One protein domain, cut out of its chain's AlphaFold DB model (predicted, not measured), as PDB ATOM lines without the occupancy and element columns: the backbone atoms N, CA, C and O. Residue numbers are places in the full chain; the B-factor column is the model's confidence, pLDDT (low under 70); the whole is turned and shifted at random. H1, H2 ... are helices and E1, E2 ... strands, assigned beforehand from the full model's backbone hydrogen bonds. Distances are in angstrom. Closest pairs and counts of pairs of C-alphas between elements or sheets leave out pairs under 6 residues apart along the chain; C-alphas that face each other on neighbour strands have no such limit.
ATOM      1  N   ALA A  19     -30.847   3.219 -11.119       25.61
ATOM      2  CA  ALA A  19     -30.307   4.559 -11.007       25.61
ATOM      3  C   ALA A  19     -29.100   4.532 -10.055       25.61
ATOM      4  O   ALA A  19     -29.075   3.810  -9.056       25.61
ATOM      5  N   ARG A  20     -28.053   5.299 -10.374       27.75
ATOM      6  CA  ARG A  20     -26.867   5.416  -9.515       27.75
ATOM      7  C   ARG A  20     -27.168   6.398  -8.383       27.75
ATOM      8  O   ARG A  20     -27.133   7.606  -8.600       27.75
ATOM      9  N   PHE A  21     -27.416   5.886  -7.184       28.03
ATOM     10  CA  PHE A  21     -27.535   6.699  -5.973       28.03
ATOM     11  C   PHE A  21     -26.157   7.250  -5.572       28.03
ATOM     12  O   PHE A  21     -25.178   6.501  -5.503       28.03
ATOM     13  N   ARG A  22     -26.056   8.557  -5.309       33.91
ATOM     14  CA  ARG A  22     -24.890   9.159  -4.646       33.91
ATOM     15  C   ARG A  22     -25.384   9.890  -3.404       33.91
ATOM     16  O   ARG A  22     -26.203  10.795  -3.507       33.91
ATOM     17  N   CYS A  23     -24.897   9.488  -2.234       31.28
ATOM     18  CA  CYS A  23     -25.099  10.264  -1.018       31.28
ATOM     19  C   CYS A  23     -24.197  11.499  -1.083       31.28
ATOM     20  O   CYS A  23     -22.981  11.378  -1.261       31.28
ATOM     21  N   LEU A  24     -24.798  12.678  -0.965       38.66
ATOM     22  CA  LEU A  24     -24.076  13.921  -0.785       38.66
ATOM     23  C   LEU A  24     -23.984  14.191   0.718       38.66
ATOM     24  O   LEU A  24     -24.956  14.575   1.364       38.66
ATOM     25  N   MET A  25     -22.796  13.995   1.285       36.16
ATOM     26  CA  MET A  25     -22.510  14.470   2.636       36.16
ATOM     27  C   MET A  25     -22.129  15.947   2.560       36.16
ATOM     28  O   MET A  25     -21.023  16.270   2.124       36.16
ATOM     29  N   ILE A  26     -23.038  16.835   2.967       41.47
ATOM     30  CA  ILE A  26     -22.725  18.256   3.141       41.47
ATOM     31  C   ILE A  26     -22.340  18.462   4.604       41.47
ATOM     32  O   ILE A  26     -23.186  18.496   5.495       41.47
ATOM     33  N   LYS A  27     -21.043  18.627   4.869       36.44
ATOM     34  CA  LYS A  27     -20.572  18.978   6.212       36.44
ATOM     35  C   LYS A  27     -20.789  20.469   6.461       36.44
ATOM     36  O   LYS A  27     -20.004  21.298   6.004       36.44
ATOM     37  N   ILE A  28     -21.824  20.812   7.221       35.59
ATOM     38  CA  ILE A  28     -22.087  22.189   7.653       35.59
ATOM     39  C   ILE A  28     -21.501  22.379   9.062       35.59
ATOM     40  O   ILE A  28     -22.152  22.053  10.038       35.59
ATOM     41  N   GLY A  29     -20.250  22.861   9.141       29.81
ATOM     42  CA  GLY A  29     -19.603  23.483  10.317       29.81
ATOM     43  C   GLY A  29     -19.646  22.773  11.690       29.81
ATOM     44  O   GLY A  29     -20.679  22.713  12.339       29.81
ATOM     45  N   ASN A 184     -48.103  11.622   1.710       98.50
ATOM     46  CA  ASN A 184     -47.055  11.509   2.717       98.50
ATOM     47  C   ASN A 184     -45.887  10.692   2.167       98.50
ATOM     48  O   ASN A 184     -46.007   9.468   2.106       98.50
ATOM     49  N   CYS A 185     -44.801  11.362   1.790       95.12
ATOM     50  CA  CYS A 185     -43.605  10.727   1.250       95.12
ATOM     51  C   CYS A 185     -42.735  10.203   2.402       95.12
ATOM     52  O   CYS A 185     -43.079   9.210   3.053       95.12
ATOM     53  N   SER A 186     -41.668  10.913   2.760       95.12
ATOM     54  CA  SER A 186     -40.762  10.535   3.837       95.12
ATOM     55  C   SER A 186     -40.971  11.402   5.084       95.12
ATOM     56  O   SER A 186     -42.095  11.738   5.479       95.12
ATOM     57  N   GLY A 187     -39.904  11.655   5.822       95.75
ATOM     58  CA  GLY A 187     -39.991  12.315   7.104       95.75
ATOM     59  C   GLY A 187     -38.705  12.242   7.892       95.75
ATOM     60  O   GLY A 187     -37.624  12.036   7.342       95.75
ATOM     61  N   GLY A 188     -38.834  12.402   9.204       95.50
ATOM     62  CA  GLY A 188     -37.700  12.366  10.111       95.50
ATOM     63  C   GLY A 188     -38.082  12.049  11.541       95.50
ATOM     64  O   GLY A 188     -39.165  12.377  12.020       95.50
ATOM     65  N   ARG A 189     -37.163  11.405  12.261       95.25
ATOM     66  CA  ARG A 189     -37.315  11.168  13.699       95.25
ATOM     67  C   ARG A 189     -36.864  12.400  14.467       95.25
ATOM     68  O   ARG A 189     -35.791  12.939  14.200       95.25
ATOM     69  N   THR A 190     -37.634  12.788  15.473       95.19
ATOM     70  CA  THR A 190     -37.206  13.817  16.419       95.19
ATOM     71  C   THR A 190     -36.329  13.216  17.531       95.19
ATOM     72  O   THR A 190     -36.448  12.024  17.853       95.19
ATOM     73  N   PRO A 191     -35.484  14.028  18.195       92.94
ATOM     74  CA  PRO A 191     -34.715  13.603  19.366       92.94
ATOM     75  C   PRO A 191     -35.591  13.163  20.548       92.94
ATOM     76  O   PRO A 191     -35.143  12.393  21.390       92.94
ATOM     77  N   TRP A 192     -36.847  13.618  20.600       94.19
ATOM     78  CA  TRP A 192     -37.846  13.236  21.605       94.19
ATOM     79  C   TRP A 192     -38.774  12.105  21.141       94.19
ATOM     80  O   TRP A 192     -39.835  11.888  21.723       94.19
ATOM     81  N   HIS A 193     -38.339  11.341  20.136       95.44
ATOM     82  CA  HIS A 193     -38.927  10.063  19.735       95.44
ATOM     83  C   HIS A 193     -40.329  10.144  19.115       95.44
ATOM     84  O   HIS A 193     -41.113   9.206  19.254       95.44
ATOM     85  N   THR A 194     -40.612  11.212  18.376       97.56
ATOM     86  CA  THR A 194     -41.778  11.324  17.483       97.56
ATOM     87  C   THR A 194     -41.350  11.209  16.017       97.56
ATOM     88  O   THR A 194     -40.161  11.292  15.689       97.56
ATOM     89  N   TRP A 195     -42.313  10.955  15.134       98.44
ATOM     90  CA  TRP A 195     -42.136  10.963  13.683       98.44
ATOM     91  C   TRP A 195     -42.685  12.262  13.101       98.44
ATOM     92  O   TRP A 195     -43.828  12.615  13.370       98.44
ATOM     93  N   LEU A 196     -41.892  12.955  12.294       98.62
ATOM     94  CA  LEU A 196     -42.348  14.056  11.456       98.62
ATOM     95  C   LEU A 196     -42.662  13.490  10.075       98.62
ATOM     96  O   LEU A 196     -41.740  13.098   9.365       98.62
ATOM     97  N   THR A 197     -43.940  13.410   9.715       98.81
ATOM     98  CA  THR A 197     -44.378  12.999   8.375       98.81
ATOM     99  C   THR A 197     -44.482  14.216   7.464       98.81
ATOM    100  O   THR A 197     -44.977  15.259   7.892       98.81
ATOM    101  N   CYS A 198     -44.021  14.080   6.223       98.81
ATOM    102  CA  CYS A 198     -43.926  15.162   5.247       98.81
ATOM    103  C   CYS A 198     -44.955  14.976   4.132       98.81
ATOM    104  O   CYS A 198     -45.055  13.883   3.582       98.81
ATOM    105  N   GLU A 199     -45.745  16.005   3.829       98.75
ATOM    106  CA  GLU A 199     -46.596  16.032   2.634       98.75
ATOM    107  C   GLU A 199     -45.797  16.544   1.425       98.75
ATOM    108  O   GLU A 199     -45.360  17.695   1.410       98.75
ATOM    109  N   GLU A 200     -45.662  15.727   0.381       96.38
ATOM    110  CA  GLU A 200     -44.916  16.069  -0.836       96.38
ATOM    111  C   GLU A 200     -45.834  16.734  -1.885       96.38
ATOM    112  O   GLU A 200     -46.021  16.272  -3.012       96.38
ATOM    113  N   THR A 201     -46.498  17.826  -1.507       96.19
ATOM    114  CA  THR A 201     -47.415  18.550  -2.401       96.19
ATOM    115  C   THR A 201     -47.440  20.046  -2.110       96.19
ATOM    116  O   THR A 201     -47.044  20.502  -1.050       96.19
ATOM    117  N   GLU A 202     -47.946  20.827  -3.059       96.00
ATOM    118  CA  GLU A 202     -48.281  22.244  -2.885       96.00
ATOM    119  C   GLU A 202     -49.764  22.495  -3.171       96.00
ATOM    120  O   GLU A 202     -50.178  23.589  -3.561       96.00
ATOM    121  N   ASP A 203     -50.608  21.485  -3.029       96.31
ATOM    122  CA  ASP A 203     -52.027  21.675  -3.278       96.31
ATOM    123  C   ASP A 203     -52.667  22.567  -2.213       96.31
ATOM    124  O   ASP A 203     -52.390  22.466  -1.019       96.31
ATOM    125  N   LYS A 204     -53.545  23.460  -2.663       96.88
ATOM    126  CA  LYS A 204     -54.348  24.324  -1.792       96.88
ATOM    127  C   LYS A 204     -55.776  23.808  -1.694       96.88
ATOM    128  O   LYS A 204     -56.216  23.034  -2.554       96.88
ATOM    129  N   ALA A 205     -56.519  24.306  -0.713       97.69
ATOM    130  CA  ALA A 205     -57.956  24.101  -0.629       97.69
ATOM    131  C   ALA A 205     -58.627  24.411  -1.983       97.69
ATOM    132  O   ALA A 205     -58.284  25.373  -2.675       97.69
ATOM    133  N   GLY A 206     -59.565  23.559  -2.392       97.06
ATOM    134  CA  GLY A 206     -60.206  23.590  -3.710       97.06
ATOM    135  C   GLY A 206     -59.465  22.805  -4.798       97.06
ATOM    136  O   GLY A 206     -60.056  22.499  -5.834       97.06
ATOM    137  N   THR A 207     -58.212  22.406  -4.572       94.81
ATOM    138  CA  THR A 207     -57.459  21.542  -5.494       94.81
ATOM    139  C   THR A 207     -57.732  20.084  -5.156       94.81
ATOM    140  O   THR A 207     -57.747  19.721  -3.987       94.81
ATOM    141  N   ARG A 208     -57.978  19.226  -6.156       90.31
ATOM    142  CA  ARG A 208     -58.215  17.773  -5.958       90.31
ATOM    143  C   ARG A 208     -59.316  17.427  -4.932       90.31
ATOM    144  O   ARG A 208     -59.366  16.304  -4.444       90.31
ATOM    145  N   GLY A 209     -60.226  18.365  -4.659       94.81
ATOM    146  CA  GLY A 209     -61.301  18.210  -3.676       94.81
ATOM    147  C   GLY A 209     -60.909  18.525  -2.229       94.81
ATOM    148  O   GLY A 209     -61.772  18.411  -1.364       94.81
ATOM    149  N   TYR A 210     -59.666  18.942  -1.964       97.75
ATOM    150  CA  TYR A 210     -59.220  19.320  -0.624       97.75
ATOM    151  C   TYR A 210     -60.036  20.482  -0.059       97.75
ATOM    152  O   TYR A 210     -60.409  21.419  -0.772       97.75
ATOM    153  N   THR A 211     -60.295  20.419   1.239       98.12
ATOM    154  CA  THR A 211     -60.975  21.461   2.012       98.12
ATOM    155  C   THR A 211     -59.994  22.343   2.781       98.12
ATOM    156  O   THR A 211     -60.376  23.426   3.228       98.12
ATOM    157  N   LYS A 212     -58.733  21.911   2.904       98.50
ATOM    158  CA  LYS A 212     -57.634  22.638   3.542       98.50
ATOM    159  C   LYS A 212     -56.423  22.729   2.610       98.50
ATOM    160  O   LYS A 212     -56.344  22.036   1.599       98.50
ATOM    161  N   ASP A 213     -55.501  23.625   2.944       98.44
ATOM    162  CA  ASP A 213     -54.203  23.684   2.277       98.44
ATOM    163  C   ASP A 213     -53.325  22.512   2.728       98.44
ATOM    164  O   ASP A 213     -53.391  22.090   3.883       98.44
ATOM    165  N   HIS A 214     -52.488  22.018   1.821       98.62
ATOM    166  CA  HIS A 214     -51.547  20.926   2.047       98.62
ATOM    167  C   HIS A 214     -50.124  21.330   1.646       98.62
ATOM    168  O   HIS A 214     -49.894  22.407   1.087       98.62
ATOM    169  N   GLY A 215     -49.174  20.447   1.943       98.38
ATOM    170  CA  GLY A 215     -47.739  20.663   1.791       98.38
ATOM    171  C   GLY A 215     -47.052  20.955   3.113       98.38
ATOM    172  O   GLY A 215     -46.106  21.732   3.145       98.38
ATOM    173  N   PHE A 216     -47.568  20.417   4.219       98.88
ATOM    174  CA  PHE A 216     -47.046  20.666   5.559       98.88
ATOM    175  C   PHE A 216     -46.390  19.430   6.174       98.88
ATOM    176  O   PHE A 216     -46.631  18.287   5.782       98.88
ATOM    177  N   VAL A 217     -45.611  19.669   7.227       98.88
ATOM    178  CA  VAL A 217     -45.113  18.624   8.126       98.88
ATOM    179  C   VAL A 217     -46.090  18.428   9.289       98.88
ATOM    180  O   VAL A 217     -46.618  19.396   9.843       98.88
ATOM    181  N   PHE A 218     -46.300  17.174   9.697       98.88
ATOM    182  CA  PHE A 218     -47.106  16.805  10.866       98.88
ATOM    183  C   PHE A 218     -46.303  15.936  11.832       98.88
ATOM    184  O   PHE A 218     -45.513  15.091  11.418       98.88
ATOM    185  N   GLU A 219     -46.535  16.107  13.132       98.56
ATOM    186  CA  GLU A 219     -45.904  15.296  14.176       98.56
ATOM    187  C   GLU A 219     -46.817  14.138  14.606       98.56
ATOM    188  O   GLU A 219     -47.993  14.344  14.901       98.56
ATOM    189  N   VAL A 220     -46.260  12.926  14.659       98.75
ATOM    190  CA  VAL A 220     -46.932  11.685  15.059       98.75
ATOM    191  C   VAL A 220     -46.174  11.045  16.224       98.75
ATOM    192  O   VAL A 220     -44.989  10.715  16.116       98.75
ATOM    193  N   ASP A 221     -46.860  10.836  17.344       98.12
ATOM    194  CA  ASP A 221     -46.366  10.095  18.504       98.12
ATOM    195  C   ASP A 221     -46.625   8.580  18.311       98.12
ATOM    196  O   ASP A 221     -47.780   8.162  18.155       98.12
ATOM    197  N   PRO A 222     -45.579   7.729  18.304       97.56
ATOM    198  CA  PRO A 222     -45.726   6.281  18.129       97.56
ATOM    199  C   PRO A 222     -46.235   5.553  19.386       97.56
ATOM    200  O   PRO A 222     -46.629   4.381  19.310       97.56
ATOM    201  N   TYR A 223     -46.174   6.196  20.553       96.62
ATOM    202  CA  TYR A 223     -46.453   5.595  21.856       96.62
ATOM    203  C   TYR A 223     -47.857   5.919  22.352       96.62
ATOM    204  O   TYR A 223     -48.531   5.031  22.876       96.62
ATOM    205  N   ASP A 224     -48.294   7.167  22.185       95.06
ATOM    206  CA  ASP A 224     -49.563   7.657  22.715       95.06
ATOM    207  C   ASP A 224     -50.469   8.193  21.604       95.06
ATOM    208  O   ASP A 224     -50.354   9.324  21.137       95.06
ATOM    209  N   SER A 225     -51.445   7.374  21.222       92.75
ATOM    210  CA  SER A 225     -52.403   7.721  20.175       92.75
ATOM    211  C   SER A 225     -53.336   8.890  20.536       92.75
ATOM    212  O   SER A 225     -53.955   9.461  19.637       92.75
ATOM    213  N   ALA A 226     -53.441   9.268  21.818       95.69
ATOM    214  CA  ALA A 226     -54.172  10.463  22.231       95.69
ATOM    215  C   ALA A 226     -53.419  11.748  21.857       95.69
ATOM    216  O   ALA A 226     -54.042  12.776  21.631       95.69
ATOM    217  N   ARG A 227     -52.089  11.700  21.715       96.50
ATOM    218  CA  ARG A 227     -51.295  12.849  21.249       96.50
ATOM    219  C   ARG A 227     -51.405  13.105  19.748       96.50
ATOM    220  O   ARG A 227     -51.074  14.195  19.298       96.50
ATOM    221  N   ASN A 228     -51.935  12.135  19.004       97.75
ATOM    222  CA  ASN A 228     -52.192  12.252  17.568       97.75
ATOM    223  C   ASN A 228     -53.588  12.817  17.252       97.75
ATOM    224  O   ASN A 228     -53.961  12.897  16.083       97.75
ATOM    225  N   THR A 229     -54.388  13.167  18.268       97.19
ATOM    226  CA  THR A 229     -55.672  13.844  18.047       97.19
ATOM    227  C   THR A 229     -55.469  15.322  17.731       97.19
ATOM    228  O   THR A 229     -54.509  15.922  18.210       97.19
ATOM    229  N   ASP A 230     -56.407  15.907  16.990       96.44
ATOM    230  CA  ASP A 230     -56.349  17.272  16.458       96.44
ATOM    231  C   ASP A 230     -55.044  17.543  15.681       96.44
ATOM    232  O   ASP A 230     -54.182  18.317  16.122       96.44
ATOM    233  N   PRO A 231     -54.840  16.853  14.537       97.25
ATOM    234  CA  PRO A 231     -53.617  17.000  13.764       97.25
ATOM    235  C   PRO A 231     -53.393  18.454  13.350       97.25
ATOM    236  O   PRO A 231     -54.183  19.048  12.617       97.25
ATOM    237  N   THR A 232     -52.287  19.023  13.824       97.62
ATOM    238  CA  THR A 232     -51.930  20.421  13.584       97.62
ATOM    239  C   THR A 232     -50.756  20.480  12.602       97.62
ATOM    240  O   THR A 232     -49.692  19.956  12.946       97.62
ATOM    241  N   PRO A 233     -50.900  21.115  11.423       98.56
ATOM    242  CA  PRO A 233     -49.774  21.318  10.516       98.56
ATOM    243  C   PRO A 233     -48.727  22.228  11.166       98.56
ATOM    244  O   PRO A 233     -49.061  23.241  11.788       98.56
ATOM    245  N   LEU A 234     -47.447  21.895  11.005       98.69
ATOM    246  CA  LEU A 234     -46.321  22.705  11.475       98.69
ATOM    247  C   LEU A 234     -46.029  23.828  10.475       98.69
ATOM    248  O   LEU A 234     -44.995  23.863   9.821       98.69
ATOM    249  N   THR A 235     -46.966  24.765  10.351       98.62
ATOM    250  CA  THR A 235     -46.974  25.774   9.279       98.62
ATOM    251  C   THR A 235     -45.741  26.677   9.234       98.62
ATOM    252  O   THR A 235     -45.360  27.139   8.163       98.62
ATOM    253  N   ALA A 236     -45.081  26.910  10.373       98.56
ATOM    254  CA  ALA A 236     -43.854  27.704  10.436       98.56
ATOM    255  C   ALA A 236     -42.633  27.008   9.797       98.56
ATOM    256  O   ALA A 236     -41.660  27.691   9.491       98.56
ATOM    257  N   MET A 237     -42.693  25.686   9.585       98.69
ATOM    258  CA  MET A 237     -41.706  24.922   8.802       98.69
ATOM    259  C   MET A 237     -41.919  25.080   7.288       98.69
ATOM    260  O   MET A 237     -41.089  24.683   6.487       98.69
ATOM    261  N   GLY A 238     -43.001  25.743   6.883       98.62
ATOM    262  CA  GLY A 238     -43.265  26.100   5.501       98.62
ATOM    263  C   GLY A 238     -44.184  25.136   4.763       98.62
ATOM    264  O   GLY A 238     -44.469  24.026   5.217       98.62
ATOM    265  N   ARG A 239     -44.678  25.611   3.616       98.44
ATOM    266  CA  ARG A 239     -45.597  24.892   2.737       98.44
ATOM    267  C   ARG A 239     -44.975  24.651   1.364       98.44
ATOM    268  O   ARG A 239     -45.019  25.545   0.517       98.44
ATOM    269  N   PHE A 240     -44.434  23.462   1.140       97.94
ATOM    270  CA  PHE A 240     -43.803  23.055  -0.118       97.94
ATOM    271  C   PHE A 240     -43.813  21.523  -0.260       97.94
ATOM    272  O   PHE A 240     -44.390  20.830   0.573       97.94
ATOM    273  N   GLN A 241     -43.206  20.990  -1.322       97.44
ATOM    274  CA  GLN A 241     -43.102  19.546  -1.560       97.44
ATOM    275  C   GLN A 241     -42.068  18.903  -0.623       97.44
ATOM    276  O   GLN A 241     -40.958  18.593  -1.050       97.44
ATOM    277  N   HIS A 242     -42.401  18.761   0.663       98.12
ATOM    278  CA  HIS A 242     -41.495  18.194   1.663       98.12
ATOM    279  C   HIS A 242     -41.219  16.724   1.366       98.12
ATOM    280  O   HIS A 242     -42.141  15.907   1.391       98.12
ATOM    281  N   GLU A 243     -39.949  16.374   1.185       95.25
ATOM    282  CA  GLU A 243     -39.553  14.968   1.140       95.25
ATOM    283  C   GLU A 243     -39.265  14.462   2.557       95.25
ATOM    284  O   GLU A 243     -39.962  13.596   3.089       95.25
ATOM    285  N   ALA A 244     -38.187  14.965   3.159       94.88
ATOM    286  CA  ALA A 244     -37.629  14.443   4.393       94.88
ATOM    287  C   ALA A 244     -37.165  15.569   5.308       94.88
ATOM    288  O   ALA A 244     -36.836  16.676   4.877       94.88
ATOM    289  N   VAL A 245     -37.073  15.242   6.598       96.12
ATOM    290  CA  VAL A 245     -36.526  16.155   7.597       96.12
ATOM    291  C   VAL A 245     -35.472  15.477   8.457       96.12
ATOM    292  O   VAL A 245     -35.557  14.293   8.780       96.12
ATOM    293  N   ALA A 246     -34.472  16.239   8.878       94.94
ATOM    294  CA  ALA A 246     -33.438  15.790   9.798       94.94
ATOM    295  C   ALA A 246     -33.282  16.802  10.930       94.94
ATOM    296  O   ALA A 246     -32.990  17.970  10.696       94.94
ATOM    297  N   VAL A 247     -33.470  16.354  12.169       93.38
ATOM    298  CA  VAL A 247     -33.359  17.223  13.345       93.38
ATOM    299  C   VAL A 247     -31.968  17.087  13.948       93.38
ATOM    300  O   VAL A 247     -31.565  15.983  14.316       93.38
ATOM    301  N   ASP A 248     -31.257  18.202  14.107       91.94
ATOM    302  CA  ASP A 248     -30.032  18.237  14.903       91.94
ATOM    303  C   ASP A 248     -30.392  18.076  16.393       91.94
ATOM    304  O   ASP A 248     -31.047  18.952  16.969       91.94
ATOM    305  N   PRO A 249     -29.971  16.991  17.067       89.31
ATOM    306  CA  PRO A 249     -30.301  16.749  18.465       89.31
ATOM    307  C   PRO A 249     -29.645  17.738  19.437       89.31
ATOM    308  O   PRO A 249     -30.093  17.831  20.578       89.31
ATOM    309  N   HIS A 250     -28.607  18.469  19.021       87.69
ATOM    310  CA  HIS A 250     -27.909  19.432  19.874       87.69
ATOM    311  C   HIS A 250     -28.556  20.812  19.821       87.69
ATOM    312  O   HIS A 250     -28.693  21.470  20.849       87.69
ATOM    313  N   THR A 251     -28.936  21.256  18.623       89.81
ATOM    314  CA  THR A 251     -29.455  22.612  18.394       89.81
ATOM    315  C   THR A 251     -30.966  22.659  18.215       89.81
ATOM    316  O   THR A 251     -31.544  23.736  18.299       89.81
ATOM    317  N   GLY A 252     -31.617  21.522  17.954       93.00
ATOM    318  CA  GLY A 252     -33.037  21.438  17.615       93.00
ATOM    319  C   GLY A 252     -33.390  21.992  16.232       93.00
ATOM    320  O   GLY A 252     -34.573  22.038  15.906       93.00
ATOM    321  N   ILE A 253     -32.404  22.409  15.429       95.25
ATOM    322  CA  ILE A 253     -32.623  22.861  14.052       95.25
ATOM    323  C   ILE A 253     -33.184  21.696  13.239       95.25
ATOM    324  O   ILE A 253     -32.658  20.582  13.303       95.25
ATOM    325  N   VAL A 254     -34.238  21.962  12.470       97.12
ATOM    326  CA  VAL A 254     -34.816  20.987  11.543       97.12
ATOM    327  C   VAL A 254     -34.346  21.333  10.141       97.12
ATOM    328  O   VAL A 254     -34.541  22.448   9.686       97.12
ATOM    329  N   TYR A 255     -33.679  20.405   9.476       97.44
ATOM    330  CA  TYR A 255     -33.257  20.531   8.087       97.44
ATOM    331  C   TYR A 255     -34.269  19.845   7.186       97.44
ATOM    332  O   TYR A 255     -34.689  18.738   7.516       97.44
ATOM    333  N   GLU A 256     -34.638  20.473   6.075       97.88
ATOM    334  CA  GLU A 256     -35.797  20.071   5.270       97.88
ATOM    335  C   GLU A 256     -35.438  20.078   3.785       97.88
ATOM    336  O   GLU A 256     -34.723  20.968   3.305       97.88
ATOM    337  N   THR A 257     -35.911  19.068   3.066       96.12
ATOM    338  CA  THR A 257     -35.655  18.880   1.638       96.12
ATOM    339  C   THR A 257     -36.935  19.033   0.827       96.12
ATOM    340  O   THR A 257     -38.020  18.667   1.281       96.12
ATOM    341  N   GLU A 258     -36.805  19.594  -0.375       95.31
ATOM    342  CA  GLU A 258     -37.922  19.807  -1.294       95.31
ATOM    343  C   GLU A 258     -37.713  19.036  -2.607       95.31
ATOM    344  O   GLU A 258     -36.799  19.354  -3.378       95.31
ATOM    345  N   ASP A 259     -38.595  18.071  -2.901       92.19
ATOM    346  CA  ASP A 259     -38.573  17.288  -4.151       92.19
ATOM    347  C   ASP A 259     -39.341  17.987  -5.295       92.19
ATOM    348  O   ASP A 259     -40.168  17.417  -6.008       92.19
ATOM    349  N   ALA A 260     -39.070  19.279  -5.501       89.19
ATOM    350  CA  ALA A 260     -39.614  19.988  -6.655       89.19
ATOM    351  C   ALA A 260     -38.726  19.788  -7.896       89.19
ATOM    352  O   ALA A 260     -37.556  20.181  -7.944       89.19
ATOM    353  N   PHE A 261     -39.311  19.210  -8.945       82.50
ATOM    354  CA  PHE A 261     -38.625  18.859 -10.197       82.50
ATOM    355  C   PHE A 261     -39.057  19.699 -11.412       82.50
ATOM    356  O   PHE A 261     -38.532  19.508 -12.512       82.50
ATOM    357  N   VAL A 262     -39.996  20.635 -11.235       83.38
ATOM    358  CA  VAL A 262     -40.432  21.598 -12.262       83.38
ATOM    359  C   VAL A 262     -39.955  22.989 -11.872       83.38
ATOM    360  O   VAL A 262     -40.241  23.430 -10.767       83.38
ATOM    361  N   ALA A 263     -39.254  23.669 -12.786       81.50
ATOM    362  CA  ALA A 263     -38.618  24.959 -12.530       81.50
ATOM    363  C   ALA A 263     -39.599  26.029 -11.979       81.50
ATOM    364  O   ALA A 263     -40.695  26.164 -12.530       81.50
ATOM    365  N   PRO A 264     -39.192  26.834 -10.972       87.56
ATOM    366  CA  PRO A 264     -37.917  26.752 -10.244       87.56
ATOM    367  C   PRO A 264     -37.786  25.431  -9.473       87.56
ATOM    368  O   PRO A 264     -38.770  24.931  -8.941       87.56
ATOM    369  N   LEU A 265     -36.588  24.837  -9.483       89.00
ATOM    370  CA  LEU A 265     -36.324  23.553  -8.820       89.00
ATOM    371  C   LEU A 265     -36.376  23.699  -7.296       89.00
ATOM    372  O   LEU A 265     -36.252  24.813  -6.785       89.00
ATOM    373  N   GLY A 266     -36.547  22.579  -6.590       91.81
ATOM    374  CA  GLY A 266     -36.606  22.544  -5.128       91.81
ATOM    375  C   GLY A 266     -35.359  23.113  -4.467       91.81
ATOM    376  O   GLY A 266     -34.332  23.295  -5.114       91.81
ATOM    377  N   SER A 267     -35.436  23.421  -3.181       93.56
ATOM    378  CA  SER A 267     -34.305  23.945  -2.416       93.56
ATOM    379  C   SER A 267     -34.054  23.137  -1.144       93.56
ATOM    380  O   SER A 267     -34.700  22.127  -0.862       93.56
ATOM    381  N   PHE A 268     -33.049  23.568  -0.393       95.50
ATOM    382  CA  PHE A 268     -32.698  23.011   0.898       95.50
ATOM    383  C   PHE A 268     -32.917  24.052   1.993       95.50
ATOM    384  O   PHE A 268     -32.433  25.184   1.892       95.50
ATOM    385  N   TYR A 269     -33.629  23.666   3.048       97.94
ATOM    386  CA  TYR A 269     -34.078  24.584   4.088       97.94
ATOM    387  C   TYR A 269     -33.581  24.173   5.470       97.94
ATOM    388  O   TYR A 269     -33.211  23.022   5.725       97.94
ATOM    389  N   ARG A 270     -33.589  25.139   6.388       97.50
ATOM    390  CA  ARG A 270     -33.530  24.883   7.823       97.50
ATOM    391  C   ARG A 270     -34.584  25.702   8.554       97.50
ATOM    392  O   ARG A 270     -34.735  26.896   8.304       97.50
ATOM    393  N   PHE A 271     -35.241  25.084   9.516       98.56
ATOM    394  CA  PHE A 271     -36.150  25.714  10.449       98.56
ATOM    395  C   PHE A 271     -35.489  25.853  11.821       98.56
ATOM    396  O   PHE A 271     -34.961  24.895  12.397       98.56
ATOM    397  N   LEU A 272     -35.516  27.078  12.343       97.94
ATOM    398  CA  LEU A 272     -35.020  27.448  13.664       97.94
ATOM    399  C   LEU A 272     -36.216  27.549  14.622       97.94
ATOM    400  O   LEU A 272     -36.885  28.586  14.631       97.94
ATOM    401  N   PRO A 273     -36.531  26.509  15.416       97.75
ATOM    402  CA  PRO A 273     -37.691  26.551  16.297       97.75
ATOM    403  C   PRO A 273     -37.491  27.549  17.442       97.75
ATOM    404  O   PRO A 273     -36.402  27.680  17.995       97.75
ATOM    405  N   ASN A 274     -38.577  28.173  17.896       96.94
ATOM    406  CA  ASN A 274     -38.572  29.065  19.063       96.94
ATOM    407  C   ASN A 274     -38.337  28.323  20.394       96.94
ATOM    408  O   ASN A 274     -38.042  28.948  21.413       96.94
ATOM    409  N   ARG A 275     -38.497  26.991  20.411       90.12
ATOM    410  CA  ARG A 275     -38.250  26.123  21.578       90.12
ATOM    411  C   ARG A 275     -37.395  24.889  21.214       90.12
ATOM    412  O   ARG A 275     -37.924  23.774  21.237       90.12
ATOM    413  N   PRO A 276     -36.100  25.055  20.873       81.56
ATOM    414  CA  PRO A 276     -35.200  23.937  20.597       81.56
ATOM    415  C   PRO A 276     -34.546  23.371  21.870       81.56
ATOM    416  O   PRO A 276     -34.076  24.151  22.700       81.56
ATOM    417  N   PRO A 277     -34.336  22.047  21.957       80.00
ATOM    418  CA  PRO A 277     -35.323  20.979  21.773       80.00
ATOM    419  C   PRO A 277     -36.325  20.942  22.950       80.00
ATOM    420  O   PRO A 277     -35.923  21.022  24.110       80.00
ATOM    421  N   GLY A 278     -37.632  20.816  22.670       80.38
ATOM    422  CA  GLY A 278     -38.689  20.994  23.685       80.38
ATOM    423  C   GLY A 278     -39.635  19.810  23.927       80.38
ATOM    424  O   GLY A 278     -40.518  19.923  24.777       80.38
ATOM    425  N   GLY A 279     -39.475  18.690  23.218       91.81
ATOM    426  CA  GLY A 279     -40.373  17.535  23.320       91.81
ATOM    427  C   GLY A 279     -41.573  17.598  22.368       91.81
ATOM    428  O   GLY A 279     -41.669  18.488  21.526       91.81
ATOM    429  N   HIS A 280     -42.503  16.650  22.515       94.62
ATOM    430  CA  HIS A 280     -43.709  16.575  21.681       94.62
ATOM    431  C   HIS A 280     -44.464  17.914  21.652       94.62
ATOM    432  O   HIS A 280     -44.762  18.498  22.697       94.62
ATOM    433  N   GLY A 281     -44.806  18.381  20.452       94.19
ATOM    434  CA  GLY A 281     -45.536  19.621  20.225       94.19
ATOM    435  C   GLY A 281     -44.692  20.891  20.346       94.19
ATOM    436  O   GLY A 281     -45.226  21.977  20.121       94.19
ATOM    437  N   SER A 282     -43.392  20.817  20.663       94.56
ATOM    438  CA  SER A 282     -42.568  22.023  20.833       94.56
ATOM    439  C   SER A 282     -42.396  22.821  19.542       94.56
ATOM    440  O   SER A 282     -42.303  24.046  19.598       94.56
ATOM    441  N   LEU A 283     -42.407  22.150  18.385       96.69
ATOM    442  CA  LEU A 283     -42.316  22.787  17.064       96.69
ATOM    443  C   LEU A 283     -43.548  23.654  16.741       96.69
ATOM    444  O   LEU A 283     -43.452  24.589  15.949       96.69
ATOM    445  N   ARG A 284     -44.682  23.440  17.429       96.25
ATOM    446  CA  ARG A 284     -45.884  24.288  17.306       96.25
ATOM    447  C   ARG A 284     -45.677  25.703  17.854       96.25
ATOM    448  O   ARG A 284     -46.482  26.584  17.576       96.25
ATOM    449  N   ALA A 285     -44.606  25.945  18.615       96.88
ATOM    450  CA  ALA A 285     -44.240  27.286  19.078       96.88
ATOM    451  C   ALA A 285     -43.759  28.214  17.943       96.88
ATOM    452  O   ALA A 285     -43.437  29.378  18.201       96.88
ATOM    453  N   GLY A 286     -43.692  27.712  16.707       97.44
ATOM    454  CA  GLY A 286     -43.203  28.449  15.554       97.44
ATOM    455  C   GLY A 286     -41.686  28.603  15.572       97.44
ATOM    456  O   GLY A 286     -40.983  27.999  16.387       97.44
ATOM    457  N   GLY A 287     -41.185  29.410  14.650       97.81
ATOM    458  CA  GLY A 287     -39.762  29.605  14.429       97.81
ATOM    459  C   GLY A 287     -39.518  30.401  13.157       97.81
ATOM    460  O   GLY A 287     -40.436  31.035  12.637       97.81
ATOM    461  N   VAL A 288     -38.286  30.347  12.666       98.69
ATOM    462  CA  VAL A 288     -37.877  31.000  11.419       98.69
ATOM    463  C   VAL A 288     -37.436  29.937  10.425       98.69
ATOM    464  O   VAL A 288     -36.511  29.176  10.710       98.69
ATOM    465  N   LEU A 289     -38.087  29.896   9.265       98.88
ATOM    466  CA  LEU A 289     -37.659  29.085   8.130       98.88
ATOM    467  C   LEU A 289     -36.634  29.862   7.304       98.88
ATOM    468  O   LEU A 289     -36.830  31.042   7.008       98.88
ATOM    469  N   GLN A 290     -35.546  29.198   6.926       98.75
ATOM    470  CA  GLN A 290     -34.487  29.776   6.110       98.75
ATOM    471  C   GLN A 290     -34.122  28.856   4.947       98.75
ATOM    472  O   GLN A 290     -34.006  27.646   5.121       98.75
ATOM    473  N   ALA A 291     -33.874  29.440   3.780       98.00
ATOM    474  CA  ALA A 291     -33.401  28.753   2.585       98.00
ATOM    475  C   ALA A 291     -31.876  28.856   2.446       98.00
ATOM    476  O   ALA A 291     -31.263  29.859   2.835       98.00
ATOM    477  N   LEU A 292     -31.260  27.818   1.884       96.25
ATOM    478  CA  LEU A 292     -29.827  27.764   1.618       96.25
ATOM    479  C   LEU A 292     -29.435  28.743   0.499       96.25
ATOM    480  O   LEU A 292     -30.034  28.757  -0.574       96.25
ATOM    481  N   HIS A 293     -28.359  29.496   0.716       95.06
ATOM    482  CA  HIS A 293     -27.611  30.191  -0.327       95.06
ATOM    483  C   HIS A 293     -26.145  29.766  -0.277       95.06
ATOM    484  O   HIS A 293     -25.454  29.957   0.726       95.06
ATOM    485  N   VAL A 294     -25.653  29.223  -1.381       94.25
ATOM    486  CA  VAL A 294     -24.246  28.927  -1.608       94.25
ATOM    487  C   VAL A 294     -23.733  29.889  -2.682       94.25
ATOM    488  O   VAL A 294     -24.181  29.799  -3.829       94.25
ATOM    489  N   PRO A 295     -22.807  30.806  -2.343       91.81
ATOM    490  CA  PRO A 295     -22.227  31.724  -3.316       91.81
ATOM    491  C   PRO A 295     -21.622  30.981  -4.509       91.81
ATOM    492  O   PRO A 295     -20.978  29.946  -4.342       91.81
ATOM    493  N   ASP A 296     -21.846  31.522  -5.708       90.00
ATOM    494  CA  ASP A 296     -21.321  31.028  -6.989       90.00
ATOM    495  C   ASP A 296     -21.713  29.584  -7.369       90.00
ATOM    496  O   ASP A 296     -21.245  29.063  -8.385       90.00
ATOM    497  N   LEU A 297     -22.605  28.934  -6.609       90.31
ATOM    498  CA  LEU A 297     -23.157  27.628  -6.953       90.31
ATOM    499  C   LEU A 297     -24.497  27.819  -7.681       90.31
ATOM    500  O   LEU A 297     -25.468  28.239  -7.049       90.31
ATOM    501  N   PRO A 298     -24.583  27.502  -8.986       87.00
ATOM    502  CA  PRO A 298     -25.813  27.717  -9.744       87.00
ATOM    503  C   PRO A 298     -26.958  26.823  -9.265       87.00
ATOM    504  O   PRO A 298     -28.108  27.244  -9.285       87.00
ATOM    505  N   ASP A 299     -26.644  25.592  -8.858       88.56
ATOM    506  CA  ASP A 299     -27.619  24.593  -8.432       88.56
ATOM    507  C   ASP A 299     -26.893  23.467  -7.673       88.56
ATOM    508  O   ASP A 299     -25.806  23.046  -8.079       88.56
ATOM    509  N   LEU A 300     -27.479  22.930  -6.600       86.94
ATOM    510  CA  LEU A 300     -26.966  21.759  -5.872       86.94
ATOM    511  C   LEU A 300     -26.827  20.538  -6.793       86.94
ATOM    512  O   LEU A 300     -26.077  19.604  -6.490       86.94
ATOM    513  N   SER A 301     -27.502  20.542  -7.948       82.62
ATOM    514  CA  SER A 301     -27.471  19.435  -8.884       82.62
ATOM    515  C   SER A 301     -26.120  19.212  -9.567       82.62
ATOM    516  O   SER A 301     -25.820  18.096 -10.012       82.62
ATOM    517  N   VAL A 302     -25.263  20.231  -9.603       85.00
ATOM    518  CA  VAL A 302     -23.923  20.120 -10.199       85.00
ATOM    519  C   VAL A 302     -22.936  19.405  -9.273       85.00
ATOM    520  O   VAL A 302     -21.874  18.957  -9.709       85.00
ATOM    521  N   VAL A 303     -23.291  19.250  -7.995       83.12
ATOM    522  CA  VAL A 303     -22.453  18.614  -6.979       83.12
ATOM    523  C   VAL A 303     -22.552  17.100  -7.128       83.12
ATOM    524  O   VAL A 303     -23.619  16.511  -6.955       83.12
ATOM    525  N   THR A 304     -21.442  16.453  -7.486       79.00
ATOM    526  CA  THR A 304     -21.417  15.005  -7.768       79.00
ATOM    527  C   THR A 304     -20.435  14.221  -6.906       79.00
ATOM    528  O   THR A 304     -20.470  12.986  -6.929       79.00
ATOM    529  N   GLU A 305     -19.575  14.898  -6.152       76.88
ATOM    530  CA  GLU A 305     -18.589  14.291  -5.263       76.88
ATOM    531  C   GLU A 305     -19.107  14.299  -3.819       76.88
ATOM    532  O   GLU A 305     -19.578  15.311  -3.304       76.88
ATOM    533  N   ALA A 306     -19.073  13.140  -3.162       72.88
ATOM    534  CA  ALA A 306     -19.466  13.042  -1.762       72.88
ATOM    535  C   ALA A 306     -18.421  13.741  -0.881       72.88
ATOM    536  O   ALA A 306     -17.223  13.578  -1.096       72.88
ATOM    537  N   GLY A 307     -18.873  14.492   0.125       70.75
ATOM    538  CA  GLY A 307     -17.980  15.243   1.008       70.75
ATOM    539  C   GLY A 307     -17.539  16.601   0.456       70.75
ATOM    540  O   GLY A 307     -16.747  17.273   1.115       70.75
ATOM    541  N   THR A 308     -18.051  17.037  -0.706       77.75
ATOM    542  CA  THR A 308     -17.863  18.418  -1.171       77.75
ATOM    543  C   THR A 308     -18.317  19.402  -0.093       77.75
ATOM    544  O   THR A 308     -19.441  19.336   0.407       77.75
ATOM    545  N   SER A 309     -17.432  20.333   0.256       79.94
ATOM    546  CA  SER A 309     -17.687  21.377   1.244       79.94
ATOM    547  C   SER A 309     -17.758  22.745   0.583       79.94
ATOM    548  O   SER A 309     -16.921  23.065  -0.261       79.94
ATOM    549  N   PHE A 310     -18.688  23.578   1.041       83.50
ATOM    550  CA  PHE A 310     -18.830  24.958   0.589       83.50
ATOM    551  C   PHE A 310     -18.397  25.932   1.684       83.50
ATOM    552  O   PHE A 310     -18.655  25.714   2.868       83.50
ATOM    553  N   SER A 311     -17.753  27.024   1.283       81.69
ATOM    554  CA  SER A 311     -17.450  28.164   2.151       81.69
ATOM    555  C   SER A 311     -18.420  29.310   1.885       81.69
ATOM    556  O   SER A 311     -18.888  29.466   0.763       81.69
ATOM    557  N   GLY A 312     -18.680  30.143   2.894       87.62
ATOM    558  CA  GLY A 312     -19.536  31.323   2.723       87.62
ATOM    559  C   GLY A 312     -21.022  31.004   2.561       87.62
ATOM    560  O   GLY A 312     -21.761  31.848   2.071       87.62
ATOM    561  N   VAL A 313     -21.459  29.808   2.969       90.56
ATOM    562  CA  VAL A 313     -22.878  29.437   2.993       90.56
ATOM    563  C   VAL A 313     -23.657  30.436   3.845       90.56
ATOM    564  O   VAL A 313     -23.323  30.672   5.009       90.56
ATOM    565  N   GLU A 314     -24.718  30.985   3.272       94.62
ATOM    566  CA  GLU A 314     -25.677  31.837   3.957       94.62
ATOM    567  C   GLU A 314     -27.026  31.135   4.065       94.62
ATOM    568  O   GLU A 314     -27.386  30.275   3.265       94.62
ATOM    569  N   TRP A 315     -27.785  31.554   5.068       96.88
ATOM    570  CA  TRP A 315     -29.171  31.163   5.246       96.88
ATOM    571  C   TRP A 315     -30.021  32.419   5.135       96.88
ATOM    572  O   TRP A 315     -29.732  33.432   5.782       96.88
ATOM    573  N   LEU A 316     -31.001  32.386   4.239       98.38
ATOM    574  CA  LEU A 316     -31.871  33.514   3.934       98.38
ATOM    575  C   LEU A 316     -33.242  33.237   4.533       98.38
ATOM    576  O   LEU A 316     -33.809  32.191   4.243       98.38
ATOM    577  N   ASP A 317     -33.770  34.151   5.343       98.62
ATOM    578  CA  ASP A 317     -35.138  34.030   5.856       98.62
ATOM    579  C   ASP A 317     -36.118  33.898   4.687       98.62
ATOM    580  O   ASP A 317     -36.037  34.654   3.715       98.62
ATOM    581  N   VAL A 318     -37.016  32.919   4.783       98.69
ATOM    582  CA  VAL A 318     -38.098  32.729   3.818       98.69
ATOM    583  C   VAL A 318     -39.119  33.856   4.001       98.69
ATOM    584  O   VAL A 318     -39.657  33.982   5.105       98.69
ATOM    585  N   PRO A 319     -39.399  34.673   2.964       98.31
ATOM    586  CA  PRO A 319     -40.309  35.815   3.083       98.31
ATOM    587  C   PRO A 319     -41.727  35.435   3.533       98.31
ATOM    588  O   PRO A 319     -42.278  36.065   4.436       98.31
ATOM    589  N   ASP A 320     -42.301  34.397   2.925       98.44
ATOM    590  CA  ASP A 320     -43.612  33.846   3.260       98.44
ATOM    591  C   ASP A 320     -43.551  32.308   3.327       98.44
ATOM    592  O   ASP A 320     -43.690  31.632   2.300       98.44
ATOM    593  N   PRO A 321     -43.380  31.707   4.518       98.31
ATOM    594  CA  PRO A 321     -43.326  30.253   4.647       98.31
ATOM    595  C   PRO A 321     -44.635  29.571   4.222       98.31
ATOM    596  O   PRO A 321     -44.610  28.399   3.858       98.31
ATOM    597  N   LEU A 322     -45.776  30.268   4.217       98.38
ATOM    598  CA  LEU A 322     -47.060  29.678   3.831       98.38
ATOM    599  C   LEU A 322     -47.256  29.589   2.316       98.38
ATOM    600  O   LEU A 322     -48.222  28.962   1.878       98.38
ATOM    601  N   ALA A 323     -46.366  30.194   1.519       97.50
ATOM    602  CA  ALA A 323     -46.492  30.251   0.065       97.50
ATOM    603  C   ALA A 323     -47.891  30.735  -0.371       97.50
ATOM    604  O   ALA A 323     -48.578  30.128  -1.207       97.50
ATOM    605  N   THR A 324     -48.350  31.835   0.235       96.88
ATOM    606  CA  THR A 324     -49.700  32.389   0.058       96.88
ATOM    607  C   THR A 324     -49.954  32.744  -1.404       96.88
ATOM    608  O   THR A 324     -51.020  32.428  -1.941       96.88
ATOM    609  N   THR A 325     -48.960  33.332  -2.068       95.00
ATOM    610  CA  THR A 325     -49.020  33.750  -3.476       95.00
ATOM    611  C   THR A 325     -48.195  32.853  -4.390       95.00
ATOM    612  O   THR A 325     -48.680  32.439  -5.439       95.00
ATOM    613  N   GLU A 326     -46.976  32.525  -3.982       95.81
ATOM    614  CA  GLU A 326     -45.992  31.804  -4.783       95.81
ATOM    615  C   GLU A 326     -45.253  30.769  -3.931       95.81
ATOM    616  O   GLU A 326     -45.108  30.943  -2.717       95.81
ATOM    617  N   SER A 327     -44.794  29.687  -4.565       97.12
ATOM    618  CA  SER A 327     -44.013  28.631  -3.912       97.12
ATOM    619  C   SER A 327     -42.821  29.198  -3.147       97.12
ATOM    620  O   SER A 327     -42.182  30.138  -3.617       97.12
ATOM    621  N   VAL A 328     -42.465  28.584  -2.015       97.88
ATOM    622  CA  VAL A 328     -41.349  29.038  -1.161       97.88
ATOM    623  C   VAL A 328     -40.055  29.241  -1.959       97.88
ATOM    624  O   VAL A 328     -39.380  30.257  -1.803       97.88
ATOM    625  N   ARG A 329     -39.742  28.324  -2.878       96.12
ATOM    626  CA  ARG A 329     -38.566  28.382  -3.765       96.12
ATOM    627  C   ARG A 329     -38.577  29.496  -4.822       96.12
ATOM    628  O   ARG A 329     -37.547  29.751  -5.437       96.12
ATOM    629  N   ALA A 330     -39.724  30.122  -5.078       96.38
ATOM    630  CA  ALA A 330     -39.909  31.101  -6.154       96.38
ATOM    631  C   ALA A 330     -39.924  32.564  -5.675       96.38
ATOM    632  O   ALA A 330     -39.874  33.458  -6.513       96.38
ATOM    633  N   GLN A 331     -39.961  32.782  -4.358       97.25
ATOM    634  CA  GLN A 331     -40.121  34.098  -3.734       97.25
ATOM    635  C   GLN A 331     -38.963  35.063  -4.005       97.25
ATOM    636  O   GLN A 331     -37.845  34.665  -4.334       97.25
ATOM    637  N   ASP A 332     -39.223  36.356  -3.798       96.50
ATOM    638  CA  ASP A 332     -38.201  37.402  -3.868       96.50
ATOM    639  C   ASP A 332     -37.331  37.414  -2.599       96.50
ATOM    640  O   ASP A 332     -37.657  38.017  -1.574       96.50
ATOM    641  N   TYR A 333     -36.210  36.695  -2.655       97.31
ATOM    642  CA  TYR A 333     -35.213  36.667  -1.588       97.31
ATOM    643  C   TYR A 333     -34.207  37.813  -1.721       97.31
ATOM    644  O   TYR A 333     -33.818  38.221  -2.812       97.31
ATOM    645  N   ARG A 334     -33.626  38.234  -0.587       96.75
ATOM    646  CA  ARG A 334     -32.544  39.244  -0.556       96.75
ATOM    647  C   ARG A 334     -31.303  38.880  -1.394       96.75
ATOM    648  O   ARG A 334     -30.476  39.747  -1.666       96.75
ATOM    649  N   LYS A 335     -31.126  37.592  -1.699       96.19
ATOM    650  CA  LYS A 335     -30.086  36.985  -2.545       96.19
ATOM    651  C   LYS A 335     -30.681  35.731  -3.204       96.19
ATOM    652  O   LYS A 335     -31.601  35.163  -2.626       96.19
ATOM    653  N   PRO A 336     -30.155  35.252  -4.343       94.56
ATOM    654  CA  PRO A 336     -30.643  34.014  -4.952       94.56
ATOM    655  C   PRO A 336     -30.486  32.826  -3.997       94.56
ATOM    656  O   PRO A 336     -29.396  32.620  -3.476       94.56
ATOM    657  N   ILE A 337     -31.525  32.026  -3.773       95.81
ATOM    658  CA  ILE A 337     -31.367  30.742  -3.072       95.81
ATOM    659  C   ILE A 337     -30.699  29.718  -3.995       95.81
ATOM    660  O   ILE A 337     -30.761  29.833  -5.220       95.81
ATOM    661  N   THR A 338     -30.063  28.704  -3.417       94.25
ATOM    662  CA  THR A 338     -29.477  27.601  -4.182       94.25
ATOM    663  C   THR A 338     -30.489  26.468  -4.297       94.25
ATOM    664  O   THR A 338     -30.726  25.752  -3.328       94.25
ATOM    665  N   GLY A 339     -31.052  26.300  -5.494       91.75
ATOM    666  CA  GLY A 339     -31.947  25.188  -5.806       91.75
ATOM    667  C   GLY A 339     -31.218  23.853  -5.988       91.75
ATOM    668  O   GLY A 339     -29.995  23.766  -5.873       91.75
ATOM    669  N   GLY A 340     -31.973  22.803  -6.284       88.19
ATOM    670  CA  GLY A 340     -31.497  21.466  -6.579       88.19
ATOM    671  C   GLY A 340     -32.581  20.604  -7.213       88.19
ATOM    672  O   GLY A 340     -33.742  20.617  -6.817       88.19
ATOM    673  N   TYR A 341     -32.184  19.811  -8.205       85.00
ATOM    674  CA  TYR A 341     -33.063  18.810  -8.801       85.00
ATOM    675  C   TYR A 341     -33.220  17.598  -7.876       85.00
ATOM    676  O   TYR A 341     -32.218  16.925  -7.597       85.00
ATOM    677  N   LYS A 342     -34.466  17.310  -7.480       81.50
ATOM    678  CA  LYS A 342     -34.864  16.162  -6.655       81.50
ATOM    679  C   LYS A 342     -34.027  15.992  -5.391       81.50
ATOM    680  O   LYS A 342     -33.250  15.040  -5.257       81.50
ATOM    681  N   ILE A 343     -34.114  16.975  -4.496       85.00
ATOM    682  CA  ILE A 343     -33.475  16.873  -3.186       85.00
ATOM    683  C   ILE A 343     -34.400  16.027  -2.315       85.00
ATOM    684  O   ILE A 343     -35.415  16.512  -1.832       85.00
ATOM    685  N   GLU A 344     -34.049  14.755  -2.158       87.19
ATOM    686  CA  GLU A 344     -34.910  13.768  -1.511       87.19
ATOM    687  C   GLU A 344     -34.460  13.526  -0.053       87.19
ATOM    688  O   GLU A 344     -34.474  14.435   0.776       87.19
ATOM    689  N   GLY A 345     -34.105  12.289   0.308       84.00
ATOM    690  CA  GLY A 345     -33.922  11.883   1.701       84.00
ATOM    691  C   GLY A 345     -32.883  12.701   2.481       84.00
ATOM    692  O   GLY A 345     -31.810  13.020   1.975       84.00
ATOM    693  N   ALA A 346     -33.158  12.957   3.760       86.56
ATOM    694  CA  ALA A 346     -32.250  13.616   4.696       86.56
ATOM    695  C   ALA A 346     -32.139  12.813   5.997       86.56
ATOM    696  O   ALA A 346     -33.125  12.256   6.479       86.56
ATOM    697  N   TRP A 347     -30.943  12.739   6.585       81.25
ATOM    698  CA  TRP A 347     -30.748  12.118   7.897       81.25
ATOM    699  C   TRP A 347     -29.640  12.778   8.700       81.25
ATOM    700  O   TRP A 347     -28.645  13.269   8.167       81.25
ATOM    701  N   TRP A 348     -29.809  12.728  10.019       80.25
ATOM    702  CA  TRP A 348     -28.775  13.116  10.962       80.25
ATOM    703  C   TRP A 348     -27.906  11.909  11.334       80.25
ATOM    704  O   TRP A 348     -28.400  10.902  11.844       80.25
ATOM    705  N   GLY A 349     -26.610  12.000  11.059       70.44
ATOM    706  CA  GLY A 349     -25.595  11.002  11.384       70.44
ATOM    707  C   GLY A 349     -25.065  11.120  12.818       70.44
ATOM    708  O   GLY A 349     -25.115  12.180  13.445       70.44
ATOM    709  N   GLY A 350     -24.511  10.018  13.335       56.28
ATOM    710  CA  GLY A 350     -24.053   9.897  14.727       56.28
ATOM    711  C   GLY A 350     -22.931  10.859  15.147       56.28
ATOM    712  O   GLY A 350     -22.821  11.169  16.330       56.28
ATOM    713  N   GLU A 351     -22.143  11.384  14.204       58.38
ATOM    714  CA  GLU A 351     -21.061  12.352  14.470       58.38
ATOM    715  C   GLU A 351     -21.492  13.827  14.345       58.38
ATOM    716  O   GLU A 351     -20.649  14.715  14.216       58.38
ATOM    717  N   GLY A 352     -22.797  14.118  14.333       61.59
ATOM    718  CA  GLY A 352     -23.278  15.487  14.121       61.59
ATOM    719  C   GLY A 352     -23.186  15.938  12.661       61.59
ATOM    720  O   GLY A 352     -22.942  17.108  12.380       61.59
ATOM    721  N   GLN A 353     -23.318  14.992  11.730       66.19
ATOM    722  CA  GLN A 353     -23.276  15.252  10.294       66.19
ATOM    723  C   GLN A 353     -24.687  15.168   9.724       66.19
ATOM    724  O   GLN A 353     -25.389  14.191   9.966       66.19
ATOM    725  N   LEU A 354     -25.087  16.158   8.934       70.31
ATOM    726  CA  LEU A 354     -26.261  16.042   8.082       70.31
ATOM    727  C   LEU A 354     -25.861  15.355   6.774       70.31
ATOM    728  O   LEU A 354     -24.914  15.771   6.103       70.31
ATOM    729  N   CYS A 355     -26.626  14.348   6.384       70.44
ATOM    730  CA  CYS A 355     -26.444  13.649   5.124       70.44
ATOM    731  C   CYS A 355     -27.694  13.799   4.260       70.44
ATOM    732  O   CYS A 355     -28.812  13.660   4.754       70.44
ATOM    733  N   LEU A 356     -27.483  14.058   2.968       69.25
ATOM    734  CA  LEU A 356     -28.543  14.177   1.974       69.25
ATOM    735  C   LEU A 356     -28.394  13.051   0.945       69.25
ATOM    736  O   LEU A 356     -27.297  12.765   0.446       69.25
ATOM    737  N   LEU A 357     -29.498  12.390   0.615       60.25
ATOM    738  CA  LEU A 357     -29.586  11.511  -0.539       60.25
ATOM    739  C   LEU A 357     -29.958  12.356  -1.746       60.25
ATOM    740  O   LEU A 357     -30.839  13.209  -1.687       60.25
ATOM    741  N   ARG A 358     -29.292  12.076  -2.861       60.25
ATOM    742  CA  ARG A 358     -29.667  12.651  -4.138       60.25
ATOM    743  C   ARG A 358     -29.646  11.603  -5.239       60.25
ATOM    744  O   ARG A 358     -28.668  10.863  -5.405       60.25
ATOM    745  N   LEU A 359     -30.705  11.593  -6.041       43.00
ATOM    746  CA  LEU A 359     -30.758  10.849  -7.288       43.00
ATOM    747  C   LEU A 359     -30.096  11.670  -8.408       43.00
ATOM    748  O   LEU A 359     -30.597  12.712  -8.824       43.00
ATOM    749  N   VAL A 360     -28.959  11.206  -8.932       41.12
ATOM    750  CA  VAL A 360     -28.354  11.792 -10.140       41.12
ATOM    751  C   VAL A 360     -28.742  10.930 -11.336       41.12
ATOM    752  O   VAL A 360     -28.049   9.966 -11.670       41.12
TER     753      VAL A 360
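Overview. This is residues 19 to 29 and 184 to 360 of the 364 residues of an uncharacterized protein of Micromonospora echinospora (UniProt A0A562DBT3). With little regular structure, among long loops, a strongly twisted sheet, E5-E6-E7-E8-E9, meets two small sheets, E2-E3-E4 and E1-E11-E10, around its edge strand E5. The printed part has 188 residues, under half in eleven named strands and one named helix, H1, after E7; the sheets are antiparallel. The whole is mostly strand and compact, radius of gyration of the C-alphas 15.8 A, spanning 46 by 40 by 35 A.

Arrangement. The closest C-alphas of E2, residues 184 to 189, and E5, 242 to 247, are Gly 187 and Ala 244, 4.2 A; of E5 and E10, 343 to 348, Ala 246 and Trp 347, 4.9 A. In the hairpin of E5 and E6, 254 to 258, N 255 and O 246 are 2.8 A apart. H1, 282 to 285, only grazes that sheet.

Along the chain. E1, residues 21 to 25, begins at C-alpha (-27.535, 6.699, -5.973); E11, 354 to 359, ends at (-30.758, 10.849, -7.288).

Size, cuts and confidence. Residues 30 to 183 are not printed; C-alphas 29 and 184 are 30.9 A apart. Residues 318 to 342 hold no named element. Residues 19 to 29 are among those under pLDDT 70.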